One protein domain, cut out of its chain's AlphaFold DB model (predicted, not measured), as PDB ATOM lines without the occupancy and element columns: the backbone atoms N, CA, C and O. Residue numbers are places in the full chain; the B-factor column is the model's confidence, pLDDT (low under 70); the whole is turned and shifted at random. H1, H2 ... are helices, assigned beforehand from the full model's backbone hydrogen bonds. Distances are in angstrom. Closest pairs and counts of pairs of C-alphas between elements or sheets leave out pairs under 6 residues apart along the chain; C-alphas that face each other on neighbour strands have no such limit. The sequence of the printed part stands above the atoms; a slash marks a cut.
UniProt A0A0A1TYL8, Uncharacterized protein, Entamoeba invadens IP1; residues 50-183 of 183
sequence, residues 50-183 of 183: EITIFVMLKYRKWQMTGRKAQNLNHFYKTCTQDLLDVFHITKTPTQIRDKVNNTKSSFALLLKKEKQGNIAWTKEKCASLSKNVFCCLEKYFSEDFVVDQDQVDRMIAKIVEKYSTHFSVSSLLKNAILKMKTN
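This is residues 50 to 183 of the 183 residues of an uncharacterized protein of Entamoeba invadens IP1 (UniProt A0A0A1TYL8). The long helix H5 packs with its residues 149 to 164 on a compact head of helices, then sticks out as an arm with its residues 168 to 181, and residues 182 and 183 follow at the arm's tip. H1 is the core of the head, with H2, H4 and the first part of H5 packed around it, while H3 crosses H1 and touches H2 with its residues 93 to 97 alone. The printed part has 134 residues with five named helices, H1 to H5 in chain order, and no named strand: all helix. It is loose, with a radius of gyration of the C-alphas of 17.9 A, and elongated, spanning 64 by 41 by 28 A.

H5, residues 149 to 181, is 48.8 A long, from C-alpha 149 at (37.174, -11.570, -44.883) to C-alpha 181 at (11.252, -52.217, -52.341). H1 is residues 50 to 64, 20.9 A, beginning at (20.540, -20.918, -43.499). H2 is residues 72 to 87, 21.6 A; H3 is 93 to 115, 33.0 A; H4 is 131 to 141, 14.8 A.

H5 touches H1 with residues 149 to 159 alone, closest C-alphas Phe 54 and Ile 156 at 6.3 A, a shallow tilt of 30 degrees, opposite ways. H1, H2 and H5 form a bundle, three helices side by side. H1, the hub, forms a helical hairpin with H2, closest C-alphas Val 55 and Cys 79 at 7.3 A. H4 touches H1 at a shallow tilt of 9 degrees, closest C-alphas Ile 53 and Val 133 at 6.1 A. H3 touches H1 about perpendicular, 89 degrees, closest C-alphas Met 56 and Val 100 at 6.6 A. H3 and H5 are apart. In H1 to H5 every O i to N i+4 pair is within hydrogen-bond range.

The C-alphas farthest apart, Gln 116 and Asn 183, are 64.1 A apart. The printed part has no cut. The link from H3 to H4 is long, 15 residues. Mean pLDDT of the printed part is 87.3; residues 120, 122 to 127, 166 to 169, 171 and 183 are under 70.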
ATOM      1  N   GLU A  50      19.207 -20.625 -42.964       92.94
ATOM      2  CA  GLU A  50      20.540 -20.918 -43.499       92.94
ATOM      3  C   GLU A  50      20.756 -20.321 -44.889       92.94
ATOM      4  O   GLU A  50      21.780 -19.688 -45.126       92.94
ATOM      5  N   ILE A  51      19.765 -20.423 -45.778       94.81
ATOM      6  CA  ILE A  51      19.759 -19.753 -47.083       94.81
ATOM      7  C   ILE A  51      19.824 -18.235 -46.876       94.81
ATOM      8  O   ILE A  51      20.563 -17.537 -47.570       94.81
ATOM      9  N   THR A  52      19.060 -17.702 -45.914       96.00
ATOM     10  CA  THR A  52      19.071 -16.263 -45.612       96.00
ATOM     11  C   THR A  52      20.453 -15.818 -45.130       96.00
ATOM     12  O   THR A  52      20.988 -14.837 -45.643       96.00
ATOM     13  N   ILE A  53      21.051 -16.550 -44.188       97.00
ATOM     14  CA  ILE A  53      22.395 -16.288 -43.664       97.00
ATOM     15  C   ILE A  53      23.431 -16.381 -44.783       97.00
ATOM     16  O   ILE A  53      24.242 -15.471 -44.926       97.00
ATOM     17  N   PHE A  54      23.377 -17.420 -45.615       97.44
ATOM     18  CA  PHE A  54      24.288 -17.608 -46.742       97.44
ATOM     19  C   PHE A  54      24.271 -16.412 -47.699       97.44
ATOM     20  O   PHE A  54      25.319 -15.835 -47.993       97.44
ATOM     21  N   VAL A  55      23.080 -15.987 -48.138       97.56
ATOM     22  CA  VAL A  55      22.926 -14.825 -49.027       97.56
ATOM     23  C   VAL A  55      23.459 -13.555 -48.366       97.56
ATOM     24  O   VAL A  55      24.145 -12.764 -49.015       97.56
ATOM     25  N   MET A  56      23.188 -13.359 -47.073       97.94
ATOM     26  CA  MET A  56      23.684 -12.193 -46.343       97.94
ATOM     27  C   MET A  56      25.209 -12.214 -46.187       97.94
ATOM     28  O   MET A  56      25.843 -11.192 -46.423       97.94
ATOM     29  N   LEU A  57      25.831 -13.354 -45.888       97.50
ATOM     30  CA  LEU A  57      27.292 -13.473 -45.822       97.50
ATOM     31  C   LEU A  57      27.946 -13.233 -47.189       97.50
ATOM     32  O   LEU A  57      28.921 -12.487 -47.283       97.50
ATOM     33  N   LYS A  58      27.373 -13.773 -48.271       97.19
ATOM     34  CA  LYS A  58      27.817 -13.483 -49.646       97.19
ATOM     35  C   LYS A  58      27.695 -11.992 -49.965       97.19
ATOM     36  O   LYS A  58      28.614 -11.416 -50.546       97.19
ATOM     37  N   TYR A  59      26.604 -11.350 -49.546       97.31
ATOM     38  CA  TYR A  59      26.435  -9.904 -49.678       97.31
ATOM     39  C   TYR A  59      27.486  -9.138 -48.867       97.31
ATOM     40  O   TYR A  59      28.082  -8.203 -49.396       97.31
ATOM     41  N   ARG A  60      27.789  -9.555 -47.631       95.88
ATOM     42  CA  ARG A  60      28.847  -8.950 -46.807       95.88
ATOM     43  C   ARG A  60      30.211  -9.057 -47.482       95.88
ATOM     44  O   ARG A  60      30.884  -8.042 -47.630       95.88
ATOM     45  N   LYS A  61      30.578 -10.244 -47.976       95.12
ATOM     46  CA  LYS A  61      31.808 -10.455 -48.755       95.12
ATOM     47  C   LYS A  61      31.867  -9.527 -49.968       95.12
ATOM     48  O   LYS A  61      32.874  -8.860 -50.200       95.12
ATOM     49  N   TRP A  62      30.767  -9.429 -50.717       95.56
ATOM     50  CA  TRP A  62      30.677  -8.500 -51.840       95.56
ATOM     51  C   TRP A  62      30.896  -7.046 -51.401       95.56
ATOM     52  O   TRP A  62      31.617  -6.316 -52.075       95.56
ATOM     53  N   GLN A  63      30.341  -6.622 -50.262       94.06
ATOM     54  CA  GLN A  63      30.561  -5.272 -49.739       94.06
ATOM     55  C   GLN A  63      32.031  -4.997 -49.396       94.06
ATOM     56  O   GLN A  63      32.490  -3.885 -49.647       94.06
ATOM     57  N   MET A  64      32.736  -5.986 -48.840       91.62
ATOM     58  CA  MET A  64      34.126  -5.852 -48.392       91.62
ATOM     59  C   MET A  64      35.108  -5.810 -49.563       91.62
ATOM     60  O   MET A  64      35.934  -4.903 -49.637       91.62
ATOM     61  N   THR A  65      35.008  -6.758 -50.497       89.31
ATOM     62  CA  THR A  65      36.008  -6.911 -51.571       89.31
ATOM     63  C   THR A  65      35.418  -6.970 -52.972       89.31
ATOM     64  O   THR A  65      36.064  -6.562 -53.935       89.31
ATOM     65  N   GLY A  66      34.156  -7.379 -53.107       81.19
ATOM     66  CA  GLY A  66      33.497  -7.521 -54.407       81.19
ATOM     67  C   GLY A  66      33.071  -6.212 -55.079       81.19
ATOM     68  O   GLY A  66      32.956  -6.193 -56.302       81.19
ATOM     69  N   ARG A  67      32.868  -5.112 -54.338       87.81
ATOM     70  CA  ARG A  67      32.344  -3.840 -54.889       87.81
ATOM     71  C   ARG A  67      33.196  -3.245 -56.008       87.81
ATOM     72  O   ARG A  67      32.648  -2.597 -56.892       87.81
ATOM     73  N   LYS A  68      34.516  -3.447 -55.957       86.44
ATOM     74  CA  LYS A  68      35.450  -2.935 -56.974       86.44
ATOM     75  C   LYS A  68      35.479  -3.806 -58.233       86.44
ATOM     76  O   LYS A  68      35.768  -3.299 -59.305       86.44
ATOM     77  N   ALA A  69      35.181  -5.098 -58.094       88.44
ATOM     78  CA  ALA A  69      35.289  -6.077 -59.173       88.44
ATOM     79  C   ALA A  69      33.960  -6.319 -59.906       88.44
ATOM     80  O   ALA A  69      33.952  -6.572 -61.105       88.44
ATOM     81  N   GLN A  70      32.831  -6.250 -59.197       91.94
ATOM     82  CA  GLN A  70      31.513  -6.553 -59.753       91.94
ATOM     83  C   GLN A  70      30.438  -5.597 -59.233       91.94
ATOM     84  O   GLN A  70      30.337  -5.311 -58.035       91.94
ATOM     85  N   ASN A  71      29.574  -5.144 -60.143       93.62
ATOM     86  CA  ASN A  71      28.411  -4.348 -59.769       93.62
ATOM     87  C   ASN A  71      27.357  -5.198 -59.031       93.62
ATOM     88  O   ASN A  71      27.341  -6.428 -59.099       93.62
ATOM     89  N   LEU A  72      26.444  -4.519 -58.336       93.94
ATOM     90  CA  LEU A  72      25.451  -5.165 -57.479       93.94
ATOM     91  C   LEU A  72      24.474  -6.078 -58.251       93.94
ATOM     92  O   LEU A  72      24.076  -7.126 -57.748       93.94
ATOM     93  N   ASN A  73      24.110  -5.720 -59.485       94.50
ATOM     94  CA  ASN A  73      23.219  -6.548 -60.306       94.50
ATOM     95  C   ASN A  73      23.893  -7.857 -60.731       94.50
ATOM     96  O   ASN A  73      23.253  -8.908 -60.748       94.50
ATOM     97  N   HIS A  74      25.185  -7.800 -61.052       95.06
ATOM     98  CA  HIS A  74      25.976  -8.980 -61.369       95.06
ATOM     99  C   HIS A  74      26.153  -9.887 -60.142       95.06
ATOM    100  O   HIS A  74      26.007 -11.104 -60.257       95.06
ATOM    101  N   PHE A  75      26.338  -9.299 -58.955       96.25
ATOM    102  CA  PHE A  75      26.323 -10.040 -57.692       96.25
ATOM    103  C   PHE A  75      25.027 -10.848 -57.520       96.25
ATOM    104  O   PHE A  75      25.087 -12.042 -57.231       96.25
ATOM    105  N   TYR A  76      23.853 -10.244 -57.746       97.25
ATOM    106  CA  TYR A  76      22.583 -10.964 -57.600       97.25
ATOM    107  C   TYR A  76      22.432 -12.116 -58.600       97.25
ATOM    108  O   TYR A  76      21.920 -13.166 -58.224       97.25
ATOM    109  N   LYS A  77      22.907 -11.951 -59.841       96.19
ATOM    110  CA  LYS A  77      22.927 -13.038 -60.837       96.19
ATOM    111  C   LYS A  77      23.846 -14.183 -60.412       96.19
ATOM    112  O   LYS A  77      23.445 -15.337 -60.492       96.19
ATOM    113  N   THR A  78      25.038 -13.865 -59.915       95.62
ATOM    114  CA  THR A  78      25.980 -14.871 -59.398       95.62
ATOM    115  C   THR A  78      25.370 -15.624 -58.217       95.62
ATOM    116  O   THR A  78      25.415 -16.847 -58.159       95.62
ATOM    117  N   CYS A  79      24.693 -14.902 -57.323       96.38
ATOM    118  CA  CYS A  79      24.034 -15.490 -56.166       96.38
ATOM    119  C   CYS A  79      22.870 -16.422 -56.555       96.38
ATOM    120  O   CYS A  79      22.620 -17.399 -55.854       96.38
ATOM    121  N   THR A  80      22.186 -16.178 -57.680       95.62
ATOM    122  CA  THR A  80      21.213 -17.137 -58.235       95.62
ATOM    123  C   THR A  80      21.870 -18.478 -58.546       95.62
ATOM    124  O   THR A  80      21.312 -19.509 -58.177       95.62
ATOM    125  N   GLN A  81      23.039 -18.465 -59.192       95.25
ATOM    126  CA  GLN A  81      23.767 -19.687 -59.524       95.25
ATOM    127  C   GLN A  81      24.281 -20.385 -58.259       95.25
ATOM    128  O   GLN A  81      24.020 -21.566 -58.072       95.25
ATOM    129  N   ASP A  82      24.879 -19.635 -57.327       95.25
ATOM    130  CA  ASP A  82      25.350 -20.185 -56.048       95.25
ATOM    131  C   ASP A  82      24.227 -20.908 -55.276       95.25
ATOM    132  O   ASP A  82      24.444 -21.953 -54.664       95.25
ATOM    133  N   LEU A  83      23.009 -20.354 -55.284       94.38
ATOM    134  CA  LEU A  83      21.860 -20.968 -54.615       94.38
ATOM    135  C   LEU A  83      21.392 -22.257 -55.297       94.38
ATOM    136  O   LEU A  83      20.953 -23.186 -54.613       94.38
ATOM    137  N   LEU A  84      21.492 -22.322 -56.623       91.56
ATOM    138  CA  LEU A  84      21.191 -23.530 -57.378       91.56
ATOM    139  C   LEU A  84      22.228 -24.624 -57.095       91.56
ATOM    140  O   LEU A  84      21.854 -25.774 -56.872       91.56
ATOM    141  N   ASP A  85      23.504 -24.258 -57.043       91.19
ATOM    142  CA  ASP A  85      24.599 -25.212 -56.877       91.19
ATOM    143  C   ASP A  85      24.661 -25.769 -55.448       91.19
ATOM    144  O   ASP A  85      24.854 -26.968 -55.258       91.19
ATOM    145  N   VAL A  86      24.453 -24.919 -54.434       91.12
ATOM    146  CA  VAL A  86      24.596 -25.303 -53.017       91.12
ATOM    147  C   VAL A  86      23.299 -25.853 -52.423       91.12
ATOM    148  O   VAL A  86      23.326 -26.811 -51.654       91.12
ATOM    149  N   PHE A  87      22.158 -25.238 -52.739       89.81
ATOM    150  CA  PHE A  87      20.874 -25.553 -52.098       89.81
ATOM    151  C   PHE A  87      19.874 -26.207 -53.051       89.81
ATOM    152  O   PHE A  87      18.786 -26.585 -52.613       89.81
ATOM    153  N   HIS A  88      20.200 -26.320 -54.343       88.31
ATOM    154  CA  HIS A  88      19.286 -26.805 -55.380       88.31
ATOM    155  C   HIS A  88      17.967 -26.027 -55.420       88.31
ATOM    156  O   HIS A  88      16.897 -26.582 -55.678       88.31
ATOM    157  N   ILE A  89      18.043 -24.716 -55.162       90.12
ATOM    158  CA  ILE A  89      16.904 -23.804 -55.260       90.12
ATOM    159  C   ILE A  89      17.176 -22.719 -56.288       90.12
ATOM    160  O   ILE A  89      18.248 -22.126 -56.345       90.12
ATOM    161  N   THR A  90      16.147 -22.377 -57.052       91.25
ATOM    162  CA  THR A  90      16.207 -21.247 -57.976       91.25
ATOM    163  C   THR A  90      15.560 -20.022 -57.337       91.25
ATOM    164  O   THR A  90      14.390 -20.053 -56.937       91.25
ATOM    165  N   LYS A  91      16.318 -18.926 -57.254       93.25
ATOM    166  CA  LYS A  91      15.829 -17.599 -56.861       93.25
ATOM    167  C   LYS A  91      16.221 -16.578 -57.907       93.25
ATOM    168  O   LYS A  91      17.385 -16.503 -58.286       93.25
ATOM    169  N   THR A  92      15.262 -15.783 -58.369       95.25
ATOM    170  CA  THR A  92      15.561 -14.727 -59.339       95.25
ATOM    171  C   THR A  92      16.415 -13.633 -58.687       95.25
ATOM    172  O   THR A  92      16.302 -13.413 -57.476       95.25
ATOM    173  N   PRO A  93      17.225 -12.886 -59.461       97.19
ATOM    174  CA  PRO A  93      17.992 -11.759 -58.931       97.19
ATOM    175  C   PRO A  93      17.125 -10.760 -58.150       97.19
ATOM    176  O   PRO A  93      17.526 -10.280 -57.091       97.19
ATOM    177  N   THR A  94      15.899 -10.513 -58.620       96.75
ATOM    178  CA  THR A  94      14.895  -9.684 -57.937       96.75
ATOM    179  C   THR A  94      14.522 -10.252 -56.568       96.75
ATOM    180  O   THR A  94      14.583  -9.532 -55.577       96.75
ATOM    181  N   GLN A  95      14.219 -11.552 -56.475       96.19
ATOM    182  CA  GLN A  95      13.894 -12.198 -55.199       96.19
ATOM    183  C   GLN A  95      15.056 -12.127 -54.201       96.19
ATOM    184  O   GLN A  95      14.825 -11.937 -53.009       96.19
ATOM    185  N   ILE A  96      16.297 -12.270 -54.675       97.38
ATOM    186  CA  ILE A  96      17.500 -12.165 -53.837       97.38
ATOM    187  C   ILE A  96      17.678 -10.725 -53.346       97.38
ATOM    188  O   ILE A  96      17.873 -10.505 -52.152       97.38
ATOM    189  N   ARG A  97      17.557  -9.736 -54.239       97.50
ATOM    190  CA  ARG A  97      17.616  -8.309 -53.894       97.50
ATOM    191  C   ARG A  97      16.583  -7.949 -52.833       97.50
ATOM    192  O   ARG A  97      16.930  -7.360 -51.811       97.50
ATOM    193  N   ASP A  98      15.329  -8.319 -53.067       96.31
ATOM    194  CA  ASP A  98      14.226  -7.998 -52.166       96.31
ATOM    195  C   ASP A  98      14.430  -8.685 -50.811       96.31
ATOM    196  O   ASP A  98      14.224  -8.072 -49.764       96.31
ATOM    197  N   LYS A  99      14.943  -9.924 -50.806       96.12
ATOM    198  CA  LYS A  99      15.305 -10.627 -49.573       96.12
ATOM    199  C   LYS A  99      16.407  -9.904 -48.797       96.12
ATOM    200  O   LYS A  99      16.224  -9.675 -47.605       96.12
ATOM    201  N   VAL A 100      17.502  -9.504 -49.449       97.12
ATOM    202  CA  VAL A 100      18.593  -8.745 -48.809       97.12
ATOM    203  C   VAL A 100      18.064  -7.445 -48.205       97.12
ATOM    204  O   VAL A 100      18.351  -7.143 -47.048       97.12
ATOM    205  N   ASN A 101      17.256  -6.690 -48.952       96.44
ATOM    206  CA  ASN A 101      16.696  -5.425 -48.479       96.44
ATOM    207  C   ASN A 101      15.770  -5.627 -47.276       96.44
ATOM    208  O   ASN A 101      15.949  -4.970 -46.253       96.44
ATOM    209  N   ASN A 102      14.845  -6.583 -47.355       95.19
ATOM    210  CA  ASN A 102      13.915  -6.878 -46.266       95.19
ATOM    211  C   ASN A 102      14.647  -7.357 -45.008       95.19
ATOM    212  O   ASN A 102      14.315  -6.934 -43.899       95.19
ATOM    213  N   THR A 103      15.670  -8.200 -45.164       95.81
ATOM    214  CA  THR A 103      16.501  -8.686 -44.058       95.81
ATOM    215  C   THR A 103      17.286  -7.546 -43.402       95.81
ATOM    216  O   THR A 103      17.276  -7.444 -42.179       95.81
ATOM    217  N   LYS A 104      17.885  -6.637 -44.185       94.88
ATOM    218  CA  LYS A 104      18.573  -5.446 -43.654       94.88
ATOM    219  C   LYS A 104      17.627  -4.514 -42.898       94.88
ATOM    220  O   LYS A 104      17.952  -4.094 -41.792       94.88
ATOM    221  N   SER A 105      16.467  -4.207 -43.476       93.25
ATOM    222  CA  SER A 105      15.474  -3.332 -42.844       93.25
ATOM    223  C   SER A 105      14.952  -3.928 -41.537       93.25
ATOM    224  O   SER A 105      14.852  -3.226 -40.533       93.25
ATOM    225  N   SER A 106      14.687  -5.238 -41.523       93.06
ATOM    226  CA  SER A 106      14.248  -5.950 -40.318       93.06
ATOM    227  C   SER A 106      15.342  -5.957 -39.248       93.06
ATOM    228  O   SER A 106      15.060  -5.688 -38.085       93.06
ATOM    229  N   PHE A 107      16.600  -6.187 -39.634       93.25
ATOM    230  CA  PHE A 107      17.737  -6.138 -38.716       93.25
ATOM    231  C   PHE A 107      17.921  -4.750 -38.090       93.25
ATOM    232  O   PHE A 107      18.003  -4.650 -36.872       93.25
ATOM    233  N   ALA A 108      17.893  -3.678 -38.886       91.06
ATOM    234  CA  ALA A 108      18.015  -2.311 -38.374       91.06
ATOM    235  C   ALA A 108      16.887  -1.952 -37.388       91.06
ATOM    236  O   ALA A 108      17.127  -1.320 -36.358       91.06
ATOM    237  N   LEU A 109      15.657  -2.391 -37.679       89.94
ATOM    238  CA  LEU A 109      14.518  -2.210 -36.781       89.94
ATOM    239  C   LEU A 109      14.720  -2.948 -35.449       89.94
ATOM    240  O   LEU A 109      14.434  -2.385 -34.393       89.94
ATOM    241  N   LEU A 110      15.200  -4.193 -35.495       89.31
ATOM    242  CA  LEU A 110      15.445  -5.002 -34.300       89.31
ATOM    243  C   LEU A 110      16.608  -4.466 -33.471       89.31
ATOM    244  O   LEU A 110      16.453  -4.333 -32.263       89.31
ATOM    245  N   LEU A 111      17.707  -4.062 -34.107       88.88
ATOM    246  CA  LEU A 111      18.861  -3.475 -33.428       88.88
ATOM    247  C   LEU A 111      18.467  -2.208 -32.653       88.88
ATOM    248  O   LEU A 111      18.880  -2.005 -31.514       88.88
ATOM    249  N   LYS A 112      17.597  -1.365 -33.231       87.88
ATOM    250  CA  LYS A 112      17.051  -0.195 -32.526       87.88
ATOM    251  C   LYS A 112      16.212  -0.594 -31.309       87.88
ATOM    252  O   LYS A 112      16.326   0.044 -30.267       87.88
ATOM    253  N   LYS A 113      15.370  -1.626 -31.432       86.25
ATOM    254  CA  LYS A 113      14.538  -2.120 -30.321       86.25
ATOM    255  C   LYS A 113      15.368  -2.757 -29.211       86.25
ATOM    256  O   LYS A 113      15.052  -2.558 -28.044       86.25
ATOM    257  N   GLU A 114      16.423  -3.482 -29.565       86.50
ATOM    258  CA  GLU A 114      17.356  -4.089 -28.617       86.50
ATOM    259  C   GLU A 114      18.102  -3.030 -27.807       86.50
ATOM    260  O   GLU A 114      18.084  -3.085 -26.581       86.50
ATOM    261  N   LYS A 115      18.630  -1.988 -28.464       84.38
ATOM    262  CA  LYS A 115      19.262  -0.841 -27.782       84.38
ATOM    263  C   LYS A 115      18.312  -0.096 -26.834       84.38
ATOM    264  O   LYS A 115      18.764   0.576 -25.918       84.38
ATOM    265  N   GLN A 116      17.003  -0.209 -27.052       86.00
ATOM    266  CA  GLN A 116      15.961   0.365 -26.196       86.00
ATOM    267  C   GLN A 116      15.463  -0.605 -25.108       86.00
ATOM    268  O   GLN A 116      14.533  -0.259 -24.387       86.00
ATOM    269  N   GLY A 117      16.021  -1.818 -25.008       78.62
ATOM    270  CA  GLY A 117      15.575  -2.852 -24.065       78.62
ATOM    271  C   GLY A 117      14.202  -3.460 -24.388       78.62
ATOM    272  O   GLY A 117      13.637  -4.175 -23.570       78.62
ATOM    273  N   ASN A 118      13.662  -3.202 -25.583       75.81
ATOM    274  CA  ASN A 118      12.273  -3.492 -25.961       75.81
ATOM    275  C   ASN A 118      12.145  -4.661 -26.953       75.81
ATOM    276  O   ASN A 118      11.214  -4.702 -27.766       75.81
ATOM    277  N   ILE A 119      13.090  -5.608 -26.942       75.94
ATOM    278  CA  ILE A 119      13.040  -6.770 -27.834       75.94
ATOM    279  C   ILE A 119      12.330  -7.943 -27.143       75.94
ATOM    280  O   ILE A 119      12.853  -8.592 -26.242       75.94
ATOM    281  N   ALA A 120      11.102  -8.224 -27.579       69.12
ATOM    282  CA  ALA A 120      10.382  -9.433 -27.199       69.12
ATOM    283  C   ALA A 120      10.535 -10.472 -28.317       69.12
ATOM    284  O   ALA A 120       9.946 -10.348 -29.395       69.12
ATOM    285  N   TRP A 121      11.358 -11.492 -28.072       74.62
ATOM    286  CA  TRP A 121      11.495 -12.648 -28.957       74.62
ATOM    287  C   TRP A 121      10.364 -13.641 -28.688       74.62
ATOM    288  O   TRP A 121      10.524 -14.598 -27.935       74.62
ATOM    289  N   THR A 122       9.199 -13.436 -29.295       62.78
ATOM    290  CA  THR A 122       8.087 -14.385 -29.170       62.78
ATOM    291  C   THR A 122       8.296 -15.539 -30.156       62.78
ATOM    292  O   THR A 122       8.232 -15.336 -31.365       62.78
ATOM    293  N   LYS A 123       8.542 -16.763 -29.667       57.47
ATOM    294  CA  LYS A 123       8.681 -17.983 -30.503       57.47
ATOM    295  C   LYS A 123       9.760 -17.866 -31.601       57.47
ATOM    296  O   LYS A 123       9.494 -18.107 -32.776       57.47
ATOM    297  N   GLU A 124      10.969 -17.454 -31.211       60.59
ATOM    298  CA  GLU A 124      12.181 -17.387 -32.059       60.59
ATOM    299  C   GLU A 124      12.144 -16.424 -33.258       60.59
ATOM    300  O   GLU A 124      13.126 -16.349 -33.999       60.59
ATOM    301  N   LYS A 125      11.071 -15.645 -33.445       60.97
ATOM    302  CA  LYS A 125      10.964 -14.643 -34.513       60.97
ATOM    303  C   LYS A 125      10.488 -13.300 -33.974       60.97
ATOM    304  O   LYS A 125       9.531 -13.225 -33.215       60.97
ATOM    305  N   CYS A 126      11.123 -12.228 -34.424       61.88
ATOM    306  CA  CYS A 126      10.676 -10.861 -34.188       61.88
ATOM    307  C   CYS A 126      10.775 -10.097 -35.512       61.88
ATOM    308  O   CYS A 126      11.772 -10.215 -36.218       61.88
ATOM    309  N   ALA A 127       9.725  -9.363 -35.894       63.91
ATOM    310  CA  ALA A 127       9.691  -8.579 -37.139       63.91
ATOM    311  C   ALA A 127      10.145  -9.357 -38.402       63.91
ATOM    312  O   ALA A 127      10.922  -8.849 -39.204       63.91
ATOM    313  N   SER A 128       9.673 -10.599 -38.575       76.31
ATOM    314  CA  SER A 128       9.990 -11.472 -39.727       76.31
ATOM    315  C   SER A 128      11.436 -11.981 -39.813       76.31
ATOM    316  O   SER A 128      11.785 -12.651 -40.789       76.31
ATOM    317  N   LEU A 129      12.261 -11.727 -38.796       86.19
ATOM    318  CA  LEU A 129      13.616 -12.254 -38.677       86.19
ATOM    319  C   LEU A 129      13.674 -13.269 -37.532       86.19
ATOM    320  O   LEU A 129      13.082 -13.044 -36.475       86.19
ATOM    321  N   SER A 130      14.365 -14.389 -37.733       90.06
ATOM    322  CA  SER A 130      14.614 -15.325 -36.638       90.06
ATOM    323  C   SER A 130      15.776 -14.858 -35.767       90.06
ATOM    324  O   SER A 130      16.645 -14.108 -36.226       90.06
ATOM    325  N   LYS A 131      15.831 -15.344 -34.524       88.81
ATOM    326  CA  LYS A 131      16.947 -15.059 -33.613       88.81
ATOM    327  C   LYS A 131      18.295 -15.501 -34.200       88.81
ATOM    328  O   LYS A 131      19.273 -14.773 -34.100       88.81
ATOM    329  N   ASN A 132      18.331 -16.642 -34.891       91.12
ATOM    330  CA  ASN A 132      19.549 -17.154 -35.530       91.12
ATOM    331  C   ASN A 132      20.067 -16.219 -36.628       91.12
ATOM    332  O   ASN A 132      21.260 -15.911 -36.676       91.12
ATOM    333  N   VAL A 133      19.171 -15.736 -37.497       93.94
ATOM    334  CA  VAL A 133      19.540 -14.757 -38.526       93.94
ATOM    335  C   VAL A 133      19.990 -13.454 -37.862       93.94
ATOM    336  O   VAL A 133      20.972 -12.869 -38.305       93.94
ATOM    337  N   PHE A 134      19.330 -13.027 -36.783       93.44
ATOM    338  CA  PHE A 134      19.680 -11.804 -36.059       93.44
ATOM    339  C   PHE A 134      21.088 -11.858 -35.476       93.44
ATOM    340  O   PHE A 134      21.902 -11.017 -35.836       93.44
ATOM    341  N   CYS A 135      21.406 -12.874 -34.669       92.00
ATOM    342  CA  CYS A 135      22.731 -13.021 -34.061       92.00
ATOM    343  C   CYS A 135      23.838 -13.126 -35.121       92.00
ATOM    344  O   CYS A 135      24.944 -12.622 -34.939       92.00
ATOM    345  N   CYS A 136      23.547 -13.762 -36.261       94.44
ATOM    346  CA  CYS A 136      24.481 -13.779 -37.379       94.44
ATOM    347  C   CYS A 136      24.700 -12.367 -37.945       94.44
ATOM    348  O   CYS A 136      25.836 -11.961 -38.172       94.44
ATOM    349  N   LEU A 137      23.634 -11.604 -38.188       94.69
ATOM    350  CA  LEU A 137      23.765 -10.242 -38.707       94.69
ATOM    351  C   LEU A 137      24.460  -9.317 -37.713       94.69
ATOM    352  O   LEU A 137      25.336  -8.569 -38.120       94.69
ATOM    353  N   GLU A 138      24.141  -9.416 -36.429       93.06
ATOM    354  CA  GLU A 138      24.811  -8.676 -35.365       93.06
ATOM    355  C   GLU A 138      26.325  -8.907 -35.410       93.06
ATOM    356  O   GLU A 138      27.091  -7.955 -35.535       93.06
ATOM    357  N   LYS A 139      26.758 -10.171 -35.471       93.19
ATOM    358  CA  LYS A 139      28.177 -10.521 -35.553       93.19
ATOM    359  C   LYS A 139      28.874 -10.011 -36.820       93.19
ATOM    360  O   LYS A 139      30.018  -9.582 -36.739       93.19
ATOM    361  N   TYR A 140      28.242 -10.120 -37.994       93.75
ATOM    362  CA  TYR A 140      28.913  -9.868 -39.284       93.75
ATOM    363  C   TYR A 140      28.666  -8.471 -39.877       93.75
ATOM    364  O   TYR A 140      29.378  -8.066 -40.800       93.75
ATOM    365  N   PHE A 141      27.653  -7.752 -39.389       92.12
ATOM    366  CA  PHE A 141      27.222  -6.451 -39.905       92.12
ATOM    367  C   PHE A 141      27.176  -5.340 -38.855       92.12
ATOM    368  O   PHE A 141      27.065  -4.188 -39.278       92.12
ATOM    369  N   SER A 142      27.243  -5.631 -37.548       86.75
ATOM    370  CA  SER A 142      27.377  -4.552 -36.560       86.75
ATOM    371  C   SER A 142      28.746  -3.885 -36.672       86.75
ATOM    372  O   SER A 142      29.738  -4.514 -37.042       86.75
ATOM    373  N   GLU A 143      28.786  -2.599 -36.346       82.62
ATOM    374  CA  GLU A 143      30.017  -1.808 -36.265       82.62
ATOM    375  C   GLU A 143      30.831  -2.159 -35.012       82.62
ATOM    376  O   GLU A 143      32.034  -1.920 -34.972       82.62
ATOM    377  N   ASP A 144      30.190  -2.793 -34.027       82.81
ATOM    378  CA  ASP A 144      30.808  -3.190 -32.760       82.81
ATOM    379  C   ASP A 144      31.791  -4.368 -32.915       82.81
ATOM    380  O   ASP A 144      32.608  -4.618 -32.029       82.81
ATOM    381  N   PHE A 145      31.738  -5.096 -34.039       83.81
ATOM    382  CA  PHE A 145      32.591  -6.253 -34.308       83.81
ATOM    383  C   PHE A 145      33.513  -6.010 -35.505       83.81
ATOM    384  O   PHE A 145      33.073  -5.716 -36.618       83.81
ATOM    385  N   VAL A 146      34.815  -6.230 -35.300       84.44
ATOM    386  CA  VAL A 146      35.785  -6.272 -36.398       84.44
ATOM    387  C   VAL A 146      35.717  -7.645 -37.057       84.44
ATOM    388  O   VAL A 146      36.063  -8.665 -36.464       84.44
ATOM    389  N   VAL A 147      35.258  -7.658 -38.304       89.00
ATOM    390  CA  VAL A 147      35.056  -8.869 -39.102       89.00
ATOM    391  C   VAL A 147      36.011  -8.832 -40.283       89.00
ATOM    392  O   VAL A 147      35.879  -7.979 -41.163       89.00
ATOM    393  N   ASP A 148      36.955  -9.768 -40.313       91.81
ATOM    394  CA  ASP A 148      37.830  -9.977 -41.463       91.81
ATOM    395  C   ASP A 148      37.148 -10.825 -42.556       91.81
ATOM    396  O   ASP A 148      36.101 -11.450 -42.348       91.81
ATOM    397  N   GLN A 149      37.725 -10.811 -43.761       90.44
ATOM    398  CA  GLN A 149      37.174 -11.570 -44.883       90.44
ATOM    399  C   GLN A 149      37.238 -13.084 -44.630       90.44
ATOM    400  O   GLN A 149      36.297 -13.798 -44.982       90.44
ATOM    401  N   ASP A 150      38.301 -13.572 -43.995       93.31
ATOM    402  CA  ASP A 150      38.516 -15.002 -43.787       93.31
ATOM    403  C   ASP A 150      37.448 -15.607 -42.867       93.31
ATOM    404  O   ASP A 150      37.024 -16.745 -43.057       93.31
ATOM    405  N   GLN A 151      36.957 -14.851 -41.885       93.69
ATOM    406  CA  GLN A 151      35.838 -15.236 -41.030       93.69
ATOM    407  C   GLN A 151      34.550 -15.407 -41.836       93.69
ATOM    408  O   GLN A 151      33.827 -16.387 -41.636       93.69
ATOM    409  N   VAL A 152      34.272 -14.484 -42.760       95.62
ATOM    410  CA  VAL A 152      33.109 -14.578 -43.654       95.62
ATOM    411  C   VAL A 152      33.248 -15.797 -44.565       95.62
ATOM    412  O   VAL A 152      32.305 -16.580 -44.686       95.62
ATOM    413  N   ASP A 153      34.430 -16.004 -45.145       95.50
ATOM    414  CA  ASP A 153      34.713 -17.124 -46.043       95.50
ATOM    415  C   ASP A 153      34.599 -18.479 -45.336       95.50
ATOM    416  O   ASP A 153      33.923 -19.378 -45.843       95.50
ATOM    417  N   ARG A 154      35.143 -18.608 -44.118       95.94
ATOM    418  CA  ARG A 154      34.995 -19.817 -43.291       95.94
ATOM    419  C   ARG A 154      33.536 -20.134 -42.978       95.94
ATOM    420  O   ARG A 154      33.137 -21.295 -43.031       95.94
ATOM    421  N   MET A 155      32.722 -19.127 -42.661       95.12
ATOM    422  CA  MET A 155      31.303 -19.364 -42.381       95.12
ATOM    423  C   MET A 155      30.512 -19.766 -43.618       95.12
ATOM    424  O   MET A 155      29.657 -20.644 -43.523       95.12
ATOM    425  N   ILE A 156      30.796 -19.158 -44.772       96.31
ATOM    426  CA  ILE A 156      30.191 -19.569 -46.044       96.31
ATOM    427  C   ILE A 156      30.559 -21.027 -46.331       96.31
ATOM    428  O   ILE A 156      29.663 -21.833 -46.576       96.31
ATOM    429  N   ALA A 157      31.844 -21.382 -46.230       95.94
ATOM    430  CA  ALA A 157      32.321 -22.747 -46.455       95.94
ATOM    431  C   ALA A 157      31.637 -23.758 -45.522       95.94
ATOM    432  O   ALA A 157      31.151 -24.784 -45.986       95.94
ATOM    433  N   LYS A 158      31.495 -23.423 -44.234       95.06
ATOM    434  CA  LYS A 158      30.798 -24.266 -43.252       95.06
ATOM    435  C   LYS A 158      29.333 -24.525 -43.623       95.06
ATOM    436  O   LYS A 158      28.834 -25.629 -43.422       95.06
ATOM    437  N   ILE A 159      28.626 -23.519 -44.144       93.81
ATOM    438  CA  ILE A 159      27.241 -23.698 -44.605       93.81
ATOM    439  C   ILE A 159      27.212 -24.615 -45.829       93.81
ATOM    440  O   ILE A 159      26.404 -25.537 -45.868       93.81
ATOM    441  N   VAL A 160      28.104 -24.400 -46.798       93.62
ATOM    442  CA  VAL A 160      28.188 -25.236 -48.005       93.62
ATOM    443  C   VAL A 160      28.457 -26.698 -47.637       93.62
ATOM    444  O   VAL A 160      27.703 -27.576 -48.045       93.62
ATOM    445  N   GLU A 161      29.457 -26.956 -46.793       91.94
ATOM    446  CA  GLU A 161      29.818 -28.301 -46.325       91.94
ATOM    447  C   GLU A 161      28.642 -29.011 -45.637       91.94
ATOM    448  O   GLU A 161      28.348 -30.180 -45.916       91.94
ATOM    449  N   LYS A 162      27.903 -28.292 -44.781       88.00
ATOM    450  CA  LYS A 162      26.706 -28.826 -44.121       88.00
ATOM    451  C   LYS A 162      25.643 -29.283 -45.127       88.00
ATOM    452  O   LYS A 162      24.994 -30.304 -44.908       88.00
ATOM    453  N   TYR A 163      25.455 -28.552 -46.223       83.25
ATOM    454  CA  TYR A 163      24.463 -28.904 -47.243       83.25
ATOM    455  C   TYR A 163      24.943 -30.026 -48.169       83.25
ATOM    456  O   TYR A 163      24.164 -30.931 -48.478       83.25
ATOM    457  N   SER A 164      26.227 -30.043 -48.535       78.06
ATOM    458  CA  SER A 164      26.813 -31.130 -49.328       78.06
ATOM    459  C   SER A 164      26.734 -32.479 -48.599       78.06
ATOM    460  O   SER A 164      26.346 -33.490 -49.188       78.06
ATOM    461  N   THR A 165      27.025 -32.498 -47.295       72.69
ATOM    462  CA  THR A 165      26.940 -33.715 -46.467       72.69
ATOM    463  C   THR A 165      25.498 -34.205 -46.299       72.69
ATOM    464  O   THR A 165      25.231 -35.397 -46.479       72.69
ATOM    465  N   HIS A 166      24.539 -33.305 -46.047       68.88
ATOM    466  CA  HIS A 166      23.117 -33.659 -45.943       68.88
ATOM    467  C   HIS A 166      22.562 -34.290 -47.226       68.88
ATOM    468  O   HIS A 166      21.774 -35.244 -47.167       68.88
ATOM    469  N   PHE A 167      22.969 -33.781 -48.391       66.75
ATOM    470  CA  PHE A 167      22.545 -34.331 -49.675       66.75
ATOM    471  C   PHE A 167      23.125 -35.730 -49.916       66.75
ATOM    472  O   PHE A 167      22.389 -36.644 -50.303       66.75
ATOM    473  N   SER A 168      24.410 -35.933 -49.605       65.00
ATOM    474  CA  SER A 168      25.060 -37.244 -49.719       65.00
ATOM    475  C   SER A 168      24.329 -38.308 -48.894       65.00
ATOM    476  O   SER A 168      23.960 -39.353 -49.423       65.00
ATOM    477  N   VAL A 169      24.009 -38.024 -47.629       68.62
ATOM    478  CA  VAL A 169      23.270 -38.966 -46.766       68.62
ATOM    479  C   VAL A 169      21.852 -39.225 -47.292       68.62
ATOM    480  O   VAL A 169      21.395 -40.368 -47.327       68.62
ATOM    481  N   SER A 170      21.165 -38.181 -47.761       70.81
ATOM    482  CA  SER A 170      19.797 -38.299 -48.288       70.81
ATOM    483  C   SER A 170      19.728 -39.152 -49.558       70.81
ATOM    484  O   SER A 170      18.785 -39.924 -49.737       70.81
ATOM    485  N   SER A 171      20.719 -39.032 -50.447       68.50
ATOM    486  CA  SER A 171      20.800 -39.836 -51.674       68.50
ATOM    487  C   SER A 171      21.098 -41.311 -51.380       68.50
ATOM    488  O   SER A 171      20.436 -42.190 -51.935       68.50
ATOM    489  N   LEU A 172      22.004 -41.591 -50.436       72.44
ATOM    490  CA  LEU A 172      22.299 -42.947 -49.966       72.44
ATOM    491  C   LEU A 172      21.061 -43.620 -49.360       72.44
ATOM    492  O   LEU A 172      20.753 -44.761 -49.705       72.44
ATOM    493  N   LEU A 173      20.306 -42.896 -48.526       74.62
ATOM    494  CA  LEU A 173      19.074 -43.407 -47.927       74.62
ATOM    495  C   LEU A 173      18.002 -43.711 -48.983       74.62
ATOM    496  O   LEU A 173      17.380 -44.771 -48.941       74.62
ATOM    497  N   LYS A 174      17.806 -42.820 -49.966       72.94
ATOM    498  CA  LYS A 174      16.869 -43.055 -51.079       72.94
ATOM    499  C   LYS A 174      17.226 -44.321 -51.859       72.94
ATOM    500  O   LYS A 174      16.346 -45.139 -52.119       72.94
ATOM    501  N   ASN A 175      18.507 -44.508 -52.175       77.00
ATOM    502  CA  ASN A 175      18.985 -45.687 -52.895       77.00
ATOM    503  C   ASN A 175      18.812 -46.976 -52.078       77.00
ATOM    504  O   ASN A 175      18.435 -48.004 -52.635       77.00
ATOM    505  N   ALA A 176      19.035 -46.926 -50.762       77.56
ATOM    506  CA  ALA A 176      18.798 -48.063 -49.874       77.56
ATOM    507  C   ALA A 176      17.308 -48.448 -49.816       77.56
ATOM    508  O   ALA A 176      16.973 -49.624 -49.938       77.56
ATOM    509  N   ILE A 177      16.406 -47.465 -49.707       80.12
ATOM    510  CA  ILE A 177      14.950 -47.697 -49.705       80.12
ATOM    511  C   ILE A 177      14.477 -48.291 -51.035       80.12
ATOM    512  O   ILE A 177      13.666 -49.215 -51.034       80.12
ATOM    513  N   LEU A 178      14.984 -47.787 -52.165       79.69
ATOM    514  CA  LEU A 178      14.668 -48.323 -53.493       79.69
ATOM    515  C   LEU A 178      15.069 -49.798 -53.614       79.69
ATOM    516  O   LEU A 178      14.243 -50.599 -54.033       79.69
ATOM    517  N   LYS A 179      16.276 -50.167 -53.161       79.62
ATOM    518  CA  LYS A 179      16.749 -51.563 -53.164       79.62
ATOM    519  C   LYS A 179      15.900 -52.497 -52.296       79.62
ATOM    520  O   LYS A 179      15.733 -53.654 -52.656       79.62
ATOM    521  N   MET A 180      15.365 -52.012 -51.173       75.31
ATOM    522  CA  MET A 180      14.496 -52.812 -50.298       75.31
ATOM    523  C   MET A 180      13.079 -53.009 -50.853       75.31
ATOM    524  O   MET A 180      12.423 -53.963 -50.468       75.31
ATOM    525  N   LYS A 181      12.592 -52.118 -51.729       70.44
ATOM    526  CA  LYS A 181      11.252 -52.217 -52.341       70.44
ATOM    527  C   LYS A 181      11.196 -53.096 -53.592       70.44
ATOM    528  O   LYS A 181      10.103 -53.401 -54.054       70.44
ATOM    529  N   THR A 182      12.346 -53.418 -54.178       70.50
ATOM    530  CA  THR A 182      12.461 -54.217 -55.410       70.50
ATOM    531  C   THR A 182      12.731 -55.705 -55.163       70.50
ATOM    532  O   THR A 182      12.890 -56.437 -56.135       70.50
ATOM    533  N   ASN A 183      12.780 -56.136 -53.899       49.78
ATOM    534  CA  ASN A 183      12.804 -57.540 -53.469       49.78
ATOM    535  C   ASN A 183      11.464 -57.901 -52.826       49.78
ATOM    536  O   ASN A 183      11.087 -59.087 -52.914       49.78
TER     537      ASN A 183